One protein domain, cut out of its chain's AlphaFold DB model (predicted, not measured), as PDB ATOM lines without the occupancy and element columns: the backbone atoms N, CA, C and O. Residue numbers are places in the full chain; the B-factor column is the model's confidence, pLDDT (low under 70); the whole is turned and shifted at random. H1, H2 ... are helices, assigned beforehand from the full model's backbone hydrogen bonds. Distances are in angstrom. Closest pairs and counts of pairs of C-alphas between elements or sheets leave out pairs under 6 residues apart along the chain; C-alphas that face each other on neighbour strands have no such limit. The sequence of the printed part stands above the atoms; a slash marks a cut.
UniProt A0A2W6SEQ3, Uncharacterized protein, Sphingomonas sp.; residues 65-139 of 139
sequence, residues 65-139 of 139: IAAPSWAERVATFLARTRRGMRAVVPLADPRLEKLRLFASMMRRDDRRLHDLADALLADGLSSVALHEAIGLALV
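AT A GLANCE: This is residues 65 to 139 of the 139 residues of an uncharacterized protein of Sphingomonas sp. (UniProt A0A2W6SEQ3). A lone helix, H1, is set off by a long link from a cluster in which H3 and H4 pack on H2. The printed part has 75 residues with four named helices, H1 to H4 in order; the class is all helix. It is only just loose, close to compact, with a radius of gyration of the C-alphas of 13.9 A, spanning 41 by 24 by 20 A.

HOW THE PARTS SIT: Look first at H1, residues 70 to 82, apart from H2, residues 94 to 107. H3, residues 113 to 122, forms a hairpin with H2; their closest C-alphas, Phe 102 and Leu 116, are 6.0 A apart. H4, residues 127 to 138, touches H2 with residues 133 to 138 alone, at a steep tilt of 49 degrees; the closest C-alphas, Ala 103 and Ala 137, are 5.1 A apart. In these four helices every O i to N i+4 pair is within hydrogen-bond range.

IN THESE COORDINATES: Find C-alpha 70 at (27.092, 28.216, 44.250); H1 runs 18.4 A from there, H2 20.3 A, and H4 ends at C-alpha 138, (29.623, 59.188, 51.627).

THE WHOLE: The printed part has no cut; residues 65 to 89 have pLDDT under 70.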
ATOM      1  N   ILE A  65      29.505  42.132  40.321       51.56
ATOM      2  CA  ILE A  65      28.075  42.344  40.031       51.56
ATOM      3  C   ILE A  65      27.409  41.034  39.575       51.56
ATOM      4  O   ILE A  65      26.193  40.874  39.678       51.56
ATOM      5  N   ALA A  66      28.195  40.069  39.092       53.94
ATOM      6  CA  ALA A  66      27.682  38.756  38.736       53.94
ATOM      7  C   ALA A  66      27.305  38.005  40.015       53.94
ATOM      8  O   ALA A  66      28.156  37.825  40.885       53.94
ATOM      9  N   ALA A  67      26.048  37.559  40.124       53.09
ATOM     10  CA  ALA A  67      25.633  36.656  41.189       53.09
ATOM     11  C   ALA A  67      26.539  35.414  41.130       53.09
ATOM     12  O   ALA A  67      26.435  34.650  40.166       53.09
ATOM     13  N   PRO A  68      27.452  35.220  42.099       58.34
ATOM     14  CA  PRO A  68      28.386  34.116  42.020       58.34
ATOM     15  C   PRO A  68      27.588  32.817  42.065       58.34
ATOM     16  O   PRO A  68      26.703  32.647  42.915       58.34
ATOM     17  N   SER A  69      27.903  31.900  41.157       62.75
ATOM     18  CA  SER A  69      27.367  30.543  41.202       62.75
ATOM     19  C   SER A  69      27.637  29.921  42.578       62.75
ATOM     20  O   SER A  69      28.557  30.324  43.297       62.75
ATOM     21  N   TRP A  70      26.854  28.916  42.979       61.12
ATOM     22  CA  TRP A  70      27.092  28.216  44.250       61.12
ATOM     23  C   TRP A  70      28.553  27.747  44.385       61.12
ATOM     24  O   TRP A  70      29.166  27.911  45.440       61.12
ATOM     25  N   ALA A  71      29.136  27.243  43.294       66.19
ATOM     26  CA  ALA A  71      30.533  26.828  43.244       66.19
ATOM     27  C   ALA A  71      31.504  27.999  43.480       66.19
ATOM     28  O   ALA A  71      32.437  27.866  44.271       66.19
ATOM     29  N   GLU A  72      31.266  29.162  42.872       66.19
ATOM     30  CA  GLU A  72      32.088  30.364  43.078       66.19
ATOM     31  C   GLU A  72      31.931  30.946  44.482       66.19
ATOM     32  O   GLU A  72      32.918  31.388  45.072       66.19
ATOM     33  N   ARG A  73      30.727  30.897  45.064       64.88
ATOM     34  CA  ARG A  73      30.492  31.278  46.466       64.88
ATOM     35  C   ARG A  73      31.334  30.425  47.407       64.88
ATOM     36  O   ARG A  73      32.025  30.968  48.267       64.88
ATOM     37  N   VAL A  74      31.311  29.106  47.218       63.59
ATOM     38  CA  VAL A  74      32.081  28.156  48.033       63.59
ATOM     39  C   VAL A  74      33.585  28.328  47.803       63.59
ATOM     40  O   VAL A  74      34.342  28.382  48.770       63.59
ATOM     41  N   ALA A  75      34.033  28.485  46.556       67.38
ATOM     42  CA  ALA A  75      35.443  28.706  46.238       67.38
ATOM     43  C   ALA A  75      35.974  30.016  46.844       67.38
ATOM     44  O   ALA A  75      37.039  30.030  47.463       67.38
ATOM     45  N   THR A  76      35.204  31.103  46.739       64.88
ATOM     46  CA  THR A  76      35.553  32.411  47.310       64.88
ATOM     47  C   THR A  76      35.552  32.369  48.835       64.88
ATOM     48  O   THR A  76      36.446  32.936  49.467       64.88
ATOM     49  N   PHE A  77      34.588  31.663  49.435       64.56
ATOM     50  CA  PHE A  77      34.560  31.409  50.871       64.56
ATOM     51  C   PHE A  77      35.837  30.682  51.305       64.56
ATOM     52  O   PHE A  77      36.598  31.226  52.096       64.56
ATOM     53  N   LEU A  78      36.148  29.524  50.712       65.19
ATOM     54  CA  LEU A  78      37.335  28.728  51.047       65.19
ATOM     55  C   LEU A  78      38.649  29.502  50.855       65.19
ATOM     56  O   LEU A  78      39.549  29.411  51.695       65.19
ATOM     57  N   ALA A  79      38.762  30.288  49.782       65.00
ATOM     58  CA  ALA A  79      39.934  31.119  49.515       65.00
ATOM     59  C   ALA A  79      40.121  32.229  50.564       65.00
ATOM     60  O   ALA A  79      41.254  32.515  50.959       65.00
ATOM     61  N   ARG A  80      39.029  32.834  51.048       63.53
ATOM     62  CA  ARG A  80      39.067  33.873  52.089       63.53
ATOM     63  C   ARG A  80      39.315  33.291  53.480       63.53
ATOM     64  O   ARG A  80      40.155  33.831  54.198       63.53
ATOM     65  N   THR A  81      38.710  32.148  53.814       63.78
ATOM     66  CA  THR A  81      38.936  31.453  55.093       63.78
ATOM     67  C   THR A  81      40.394  31.018  55.241       63.78
ATOM     68  O   THR A  81      40.987  31.213  56.298       63.78
ATOM     69  N   ARG A  82      41.026  30.531  54.160       65.81
ATOM     70  CA  ARG A  82      42.469  30.215  54.145       65.81
ATOM     71  C   ARG A  82      43.372  31.426  54.390       65.81
ATOM     72  O   ARG A  82      44.496  31.251  54.842       65.81
ATOM     73  N   ARG A  83      42.900  32.638  54.092       64.69
ATOM     74  CA  ARG A  83      43.636  33.896  54.297       64.69
ATOM     75  C   ARG A  83      43.260  34.609  55.603       64.69
ATOM     76  O   ARG A  83      43.663  35.750  55.791       64.69
ATOM     77  N   GLY A  84      42.464  33.984  56.479       56.97
ATOM     78  CA  GLY A  84      41.984  34.608  57.720       56.97
ATOM     79  C   GLY A  84      41.035  35.792  57.499       56.97
ATOM     80  O   GLY A  84      40.741  36.535  58.431       56.97
ATOM     81  N   MET A  85      40.545  35.979  56.272       58.69
ATOM     82  CA  MET A  85      39.617  37.052  55.936       58.69
ATOM     83  C   MET A  85      38.186  36.579  56.193       58.69
ATOM     84  O   MET A  85      37.786  35.515  55.715       58.69
ATOM     85  N   ARG A  86      37.387  37.380  56.912       57.38
ATOM     86  CA  ARG A  86      35.946  37.124  57.043       57.38
ATOM     87  C   ARG A  86      35.317  37.134  55.652       57.38
ATOM     88  O   ARG A  86      35.407  38.123  54.928       57.38
ATOM     89  N   ALA A  87      34.700  36.016  55.280       57.19
ATOM     90  CA  ALA A  87      33.993  35.917  54.019       57.19
ATOM     91  C   ALA A  87      32.799  36.875  54.024       57.19
ATOM     92  O   ALA A  87      31.972  36.884  54.934       57.19
ATOM     93  N   VAL A  88      32.737  37.681  52.978       63.16
ATOM     94  CA  VAL A  88      31.595  38.512  52.636       63.16
ATOM     95  C   VAL A  88      30.413  37.595  52.353       63.16
ATOM     96  O   VAL A  88      30.437  36.852  51.372       63.16
ATOM     97  N   VAL A  89      29.402  37.623  53.216       66.81
ATOM     98  CA  VAL A  89      28.150  36.902  52.975       66.81
ATOM     99  C   VAL A  89      27.214  37.838  52.212       66.81
ATOM    100  O   VAL A  89      26.934  38.919  52.732       66.81
ATOM    101  N   PRO A  90      26.771  37.486  50.995       73.94
ATOM    102  CA  PRO A  90      25.789  38.275  50.252       73.94
ATOM    103  C   PRO A  90      24.441  38.298  50.980       73.94
ATOM    104  O   PRO A  90      24.070  37.321  51.639       73.94
ATOM    105  N   LEU A  91      23.705  39.401  50.855       78.06
ATOM    106  CA  LEU A  91      22.359  39.533  51.404       78.06
ATOM    107  C   LEU A  91      21.380  38.607  50.665       78.06
ATOM    108  O   LEU A  91      21.571  38.266  49.496       78.06
ATOM    109  N   ALA A  92      20.340  38.157  51.374       77.81
ATOM    110  CA  ALA A  92      19.346  37.236  50.818       77.81
ATOM    111  C   ALA A  92      18.471  37.900  49.744       77.81
ATOM    112  O   ALA A  92      18.081  37.249  48.779       77.81
ATOM    113  N   ASP A  93      18.184  39.190  49.917       85.19
ATOM    114  CA  ASP A  93      17.416  39.989  48.971       85.19
ATOM    115  C   ASP A  93      18.348  40.566  47.882       85.19
ATOM    116  O   ASP A  93      19.295  41.291  48.214       85.19
ATOM    117  N   PRO A  94      18.098  40.278  46.588       87.75
ATOM    118  CA  PRO A  94      18.929  40.770  45.491       87.75
ATOM    119  C   PRO A  94      18.980  42.298  45.375       87.75
ATOM    120  O   PRO A  94      20.020  42.842  45.008       87.75
ATOM    121  N   ARG A  95      17.885  43.004  45.690       89.81
ATOM    122  CA  ARG A  95      17.827  44.471  45.652       89.81
ATOM    123  C   ARG A  95      18.664  45.067  46.776       89.81
ATOM    124  O   ARG A  95      19.408  46.016  46.543       89.81
ATOM    125  N   LEU A  96      18.596  44.489  47.977       91.06
ATOM    126  CA  LEU A  96      19.441  44.918  49.096       91.06
ATOM    127  C   LEU A  96      20.926  44.655  48.822       91.06
ATOM    128  O   LEU A  96      21.758  45.499  49.143       91.06
ATOM    129  N   GLU A  97      21.273  43.525  48.198       90.12
ATOM    130  CA  GLU A  97      22.662  43.254  47.806       90.12
ATOM    131  C   GLU A  97      23.157  44.252  46.748       90.12
ATOM    132  O   GLU A  97      24.266  44.767  46.882       90.12
ATOM    133  N   LYS A  98      22.335  44.610  45.749       92.38
ATOM    134  CA  LYS A  98      22.661  45.701  44.811       92.38
ATOM    135  C   LYS A  98      22.891  47.016  45.550       92.38
ATOM    136  O   LYS A  98      23.874  47.695  45.286       92.38
ATOM    137  N   LEU A  99      22.034  47.359  46.510       93.19
ATOM    138  CA  LEU A  99      22.151  48.605  47.269       93.19
ATOM    139  C   LEU A  99      23.429  48.652  48.126       93.19
ATOM    140  O   LEU A  99      24.121  49.669  48.174       93.19
ATOM    141  N   ARG A 100      23.795  47.523  48.737       92.25
ATOM    142  CA  ARG A 100      25.073  47.340  49.434       92.25
ATOM    143  C   ARG A 100      26.269  47.482  48.486       92.25
ATOM    144  O   ARG A 100      27.224  48.190  48.805       92.25
ATOM    145  N   LEU A 101      26.235  46.824  47.322       91.06
ATOM    146  CA  LEU A 101      27.295  46.917  46.311       91.06
ATOM    147  C   LEU A 101      27.448  48.349  45.796       91.06
ATOM    148  O   LEU A 101      28.572  48.837  45.707       91.06
ATOM    149  N   PHE A 102      26.332  49.030  45.531       94.00
ATOM    150  CA  PHE A 102      26.290  50.438  45.150       94.00
ATOM    151  C   PHE A 102      27.003  51.315  46.186       94.00
ATOM    152  O   PHE A 102      27.921  52.049  45.829       94.00
ATOM    153  N   ALA A 103      26.664  51.185  47.473       93.38
ATOM    154  CA  ALA A 103      27.298  51.960  48.543       93.38
ATOM    155  C   ALA A 103      28.812  51.690  48.659       93.38
ATOM    156  O   ALA A 103      29.607  52.618  48.825       93.38
ATOM    157  N   SER A 104      29.225  50.427  48.510       90.94
ATOM    158  CA  SER A 104      30.641  50.046  48.530       90.94
ATOM    159  C   SER A 104      31.421  50.629  47.346       90.94
ATOM    160  O   SER A 104      32.510  51.180  47.517       90.94
ATOM    161  N   MET A 105      30.853  50.539  46.139       91.00
ATOM    162  CA  MET A 105      31.443  51.071  44.910       91.00
ATOM    163  C   MET A 105      31.499  52.596  44.905       91.00
ATOM    164  O   MET A 105      32.491  53.160  44.450       91.00
ATOM    165  N   MET A 106      30.481  53.256  45.461       92.06
ATOM    166  CA  MET A 106      30.426  54.711  45.585       92.06
ATOM    167  C   MET A 106      31.606  55.249  46.392       92.06
ATOM    168  O   MET A 106      32.270  56.190  45.970       92.06
ATOM    169  N   ARG A 107      31.927  54.611  47.522       87.50
ATOM    170  CA  ARG A 107      33.095  54.980  48.336       87.50
ATOM    171  C   ARG A 107      34.432  54.742  47.643       87.50
ATOM    172  O   ARG A 107      35.412  55.394  47.989       87.50
ATOM    173  N   ARG A 108      34.486  53.792  46.711       85.44
ATOM    174  CA  ARG A 108      35.708  53.400  45.996       85.44
ATOM    175  C   ARG A 108      35.864  54.087  44.639       85.44
ATOM    176  O   ARG A 108      36.831  53.777  43.951       85.44
ATOM    177  N   ASP A 109      34.940  54.983  44.282       85.06
ATOM    178  CA  ASP A 109      34.891  55.674  42.988       85.06
ATOM    179  C   ASP A 109      34.953  54.694  41.793       85.06
ATOM    180  O   ASP A 109      35.687  54.875  40.819       85.06
ATOM    181  N   ASP A 110      34.220  53.577  41.896       85.81
ATOM    182  CA  ASP A 110      34.175  52.560  40.840       85.81
ATOM    183  C   ASP A 110      33.280  53.030  39.680       85.81
ATOM    184  O   ASP A 110      32.133  53.437  39.866       85.81
ATOM    185  N   ARG A 111      33.783  52.921  38.446       84.94
ATOM    186  CA  ARG A 111      33.084  53.376  37.230       84.94
ATOM    187  C   ARG A 111      31.756  52.657  36.984       84.94
ATOM    188  O   ARG A 111      30.875  53.232  36.350       84.94
ATOM    189  N   ARG A 112      31.602  51.435  37.506       85.88
ATOM    190  CA  ARG A 112      30.384  50.610  37.387       85.88
ATOM    191  C   ARG A 112      29.238  51.073  38.290       85.88
ATOM    192  O   ARG A 112      28.151  50.503  38.252       85.88
ATOM    193  N   LEU A 113      29.464  52.106  39.102       89.62
ATOM    194  CA  LEU A 113      28.452  52.696  39.971       89.62
ATOM    195  C   LEU A 113      27.184  53.116  39.208       89.62
ATOM    196  O   LEU A 113      26.082  52.927  39.718       89.62
ATOM    197  N   HIS A 114      27.343  53.663  37.998       90.50
ATOM    198  CA  HIS A 114      26.228  54.135  37.173       90.50
ATOM    199  C   HIS A 114      25.300  52.984  36.766       90.50
ATOM    200  O   HIS A 114      24.092  53.085  36.961       90.50
ATOM    201  N   ASP A 115      25.863  51.849  36.335       90.56
ATOM    202  CA  ASP A 115      25.088  50.654  35.974       90.56
ATOM    203  C   ASP A 115      24.256  50.141  37.165       90.56
ATOM    204  O   ASP A 115      23.118  49.696  37.017       90.56
ATOM    205  N   LEU A 116      24.819  50.224  38.375       90.31
ATOM    206  CA  LEU A 116      24.147  49.844  39.618       90.31
ATOM    207  C   LEU A 116      23.048  50.834  40.019       90.31
ATOM    208  O   LEU A 116      21.996  50.402  40.490       90.31
ATOM    209  N   ALA A 117      23.270  52.135  39.821       93.00
ATOM    210  CA  ALA A 117      22.255  53.161  40.041       93.00
ATOM    211  C   ALA A 117      21.044  52.934  39.125       93.00
ATOM    212  O   ALA A 117      19.910  52.874  39.605       93.00
ATOM    213  N   ASP A 118      21.292  52.720  37.833       93.50
ATOM    214  CA  ASP A 118      20.253  52.460  36.837       93.50
ATOM    215  C   ASP A 118      19.497  51.163  37.145       93.50
ATOM    216  O   ASP A 118      18.267  51.129  37.094       93.50
ATOM    217  N   ALA A 119      20.209  50.105  37.551       92.44
ATOM    218  CA  ALA A 119      19.592  48.846  37.956       92.44
ATOM    219  C   ALA A 119      18.705  48.991  39.206       92.44
ATOM    220  O   ALA A 119      17.644  48.373  39.274       92.44
ATOM    221  N   LEU A 120      19.108  49.799  40.191       93.62
ATOM    222  CA  LEU A 120      18.304  50.059  41.390       93.62
ATOM    223  C   LEU A 120      17.036  50.856  41.062       93.62
ATOM    224  O   LEU A 120      15.965  50.540  41.582       93.62
ATOM    225  N   LEU A 121      17.138  51.852  40.179       93.44
ATOM    226  CA  LEU A 121      15.981  52.605  39.689       93.44
ATOM    227  C   LEU A 121      15.024  51.700  38.896       93.44
ATOM    228  O   LEU A 121      13.810  51.768  39.096       93.44
ATOM    229  N   ALA A 122      15.556  50.813  38.049       92.88
ATOM    230  CA  ALA A 122      14.770  49.828  37.306       92.88
ATOM    231  C   ALA A 122      14.051  48.822  38.227       92.88
ATOM    232  O   ALA A 122      12.919  48.434  37.943       92.88
ATOM    233  N   ASP A 123      14.657  48.466  39.365       90.75
ATOM    234  CA  ASP A 123      14.055  47.629  40.416       90.75
ATOM    235  C   ASP A 123      13.026  48.384  41.293       90.75
ATOM    236  O   ASP A 123      12.502  47.841  42.274       90.75
ATOM    237  N   GLY A 124      12.733  49.647  40.970       92.38
ATOM    238  CA  GLY A 124      11.727  50.463  41.647       92.38
ATOM    239  C   GLY A 124      12.229  51.219  42.878       92.38
ATOM    240  O   GLY A 124      11.405  51.699  43.661       92.38
ATOM    241  N   LEU A 125      13.547  51.348  43.076       93.00
ATOM    242  CA  LEU A 125      14.082  52.284  44.067       93.00
ATOM    243  C   LEU A 125      13.735  53.717  43.636       93.00
ATOM    244  O   LEU A 125      13.927  54.098  42.483       93.00
ATOM    245  N   SER A 126      13.213  54.529  44.556       93.31
ATOM    246  CA  SER A 126      12.882  55.919  44.240       93.31
ATOM    247  C   SER A 126      14.154  56.757  44.071       93.31
ATOM    248  O   SER A 126      15.174  56.507  44.713       93.31
ATOM    249  N   SER A 127      14.091  57.812  43.256       92.19
ATOM    250  CA  SER A 127      15.203  58.767  43.131       92.19
ATOM    251  C   SER A 127      15.537  59.454  44.460       92.19
ATOM    252  O   SER A 127      16.694  59.797  44.698       92.19
ATOM    253  N   VAL A 128      14.543  59.623  45.341       93.88
ATOM    254  CA  VAL A 128      14.715  60.144  46.705       93.88
ATOM    255  C   VAL A 128      15.527  59.167  47.554       93.88
ATOM    256  O   VAL A 128      16.517  59.567  48.160       93.88
ATOM    257  N   ALA A 129      15.162  57.883  47.547       93.69
ATOM    258  CA  ALA A 129      15.888  56.836  48.261       93.69
ATOM    259  C   ALA A 129      17.313  56.647  47.711       93.69
ATOM    260  O   ALA A 129      18.243  56.436  48.484       93.69
ATOM    261  N   LEU A 130      17.511  56.791  46.395       94.88
ATOM    262  CA  LEU A 130      18.843  56.760  45.791       94.88
ATOM    263  C   LEU A 130      19.717  57.924  46.285       94.88
ATOM    264  O   LEU A 130      20.849  57.694  46.693       94.88
ATOM    265  N   HIS A 131      19.196  59.156  46.322       94.75
ATOM    266  CA  HIS A 131      19.935  60.297  46.884       94.75
ATOM    267  C   HIS A 131      20.250  60.113  48.374       94.75
ATOM    268  O   HIS A 131      21.351  60.445  48.813       94.75
ATOM    269  N   GLU A 132      19.316  59.561  49.152       94.44
ATOM    270  CA  GLU A 132      19.557  59.225  50.558       94.44
ATOM    271  C   GLU A 132      20.676  58.180  50.698       94.44
ATOM    272  O   GLU A 132      21.567  58.345  51.532       94.44
ATOM    273  N   ALA A 133      20.691  57.152  49.841       94.88
ATOM    274  CA  ALA A 133      21.744  56.138  49.814       94.88
ATOM    275  C   ALA A 133      23.116  56.741  49.489       94.88
ATOM    276  O   ALA A 133      24.101  56.374  50.126       94.88
ATOM    277  N   ILE A 134      23.179  57.692  48.550       95.00
ATOM    278  CA  ILE A 134      24.406  58.431  48.215       95.00
ATOM    279  C   ILE A 134      24.921  59.195  49.435       95.00
ATOM    280  O   ILE A 134      26.094  59.083  49.791       95.00
ATOM    281  N   GLY A 135      24.036  59.942  50.103       94.00
ATOM    282  CA  GLY A 135      24.385  60.685  51.311       94.00
ATOM    283  C   GLY A 135      24.938  59.770  52.403       94.00
ATOM    284  O   GLY A 135      26.019  60.018  52.926       94.00
ATOM    285  N   LEU A 136      24.243  58.670  52.699       92.88
ATOM    286  CA  LEU A 136      24.675  57.694  53.705       92.88
ATOM    287  C   LEU A 136      25.977  56.982  53.335       92.88
ATOM    288  O   LEU A 136      26.799  56.720  54.211       92.88
ATOM    289  N   ALA A 137      26.184  56.671  52.055       92.19
ATOM    290  CA  ALA A 137      27.398  56.013  51.603       92.19
ATOM    291  C   ALA A 137      28.630  56.908  51.783       92.19
ATOM    292  O   ALA A 137      29.693  56.379  52.088       92.19
ATOM    293  N   LEU A 138      28.505  58.232  51.621       90.25
ATOM    294  CA  LEU A 138      29.623  59.188  51.627       90.25
ATOM    295  C   LEU A 138      29.971  59.787  53.002       90.25
ATOM    296  O   LEU A 138      31.082  60.301  53.155       90.25
ATOM    297  N   VAL A 139      29.071  59.696  53.988       83.38
ATOM    298  CA  VAL A 139      29.310  60.100  55.393       83.38
ATOM    299  C   VAL A 139      30.094  59.028  56.124       83.38
ATOM    300  O   VAL A 139      31.229  59.330  56.551       83.38
TER     301      VAL A 139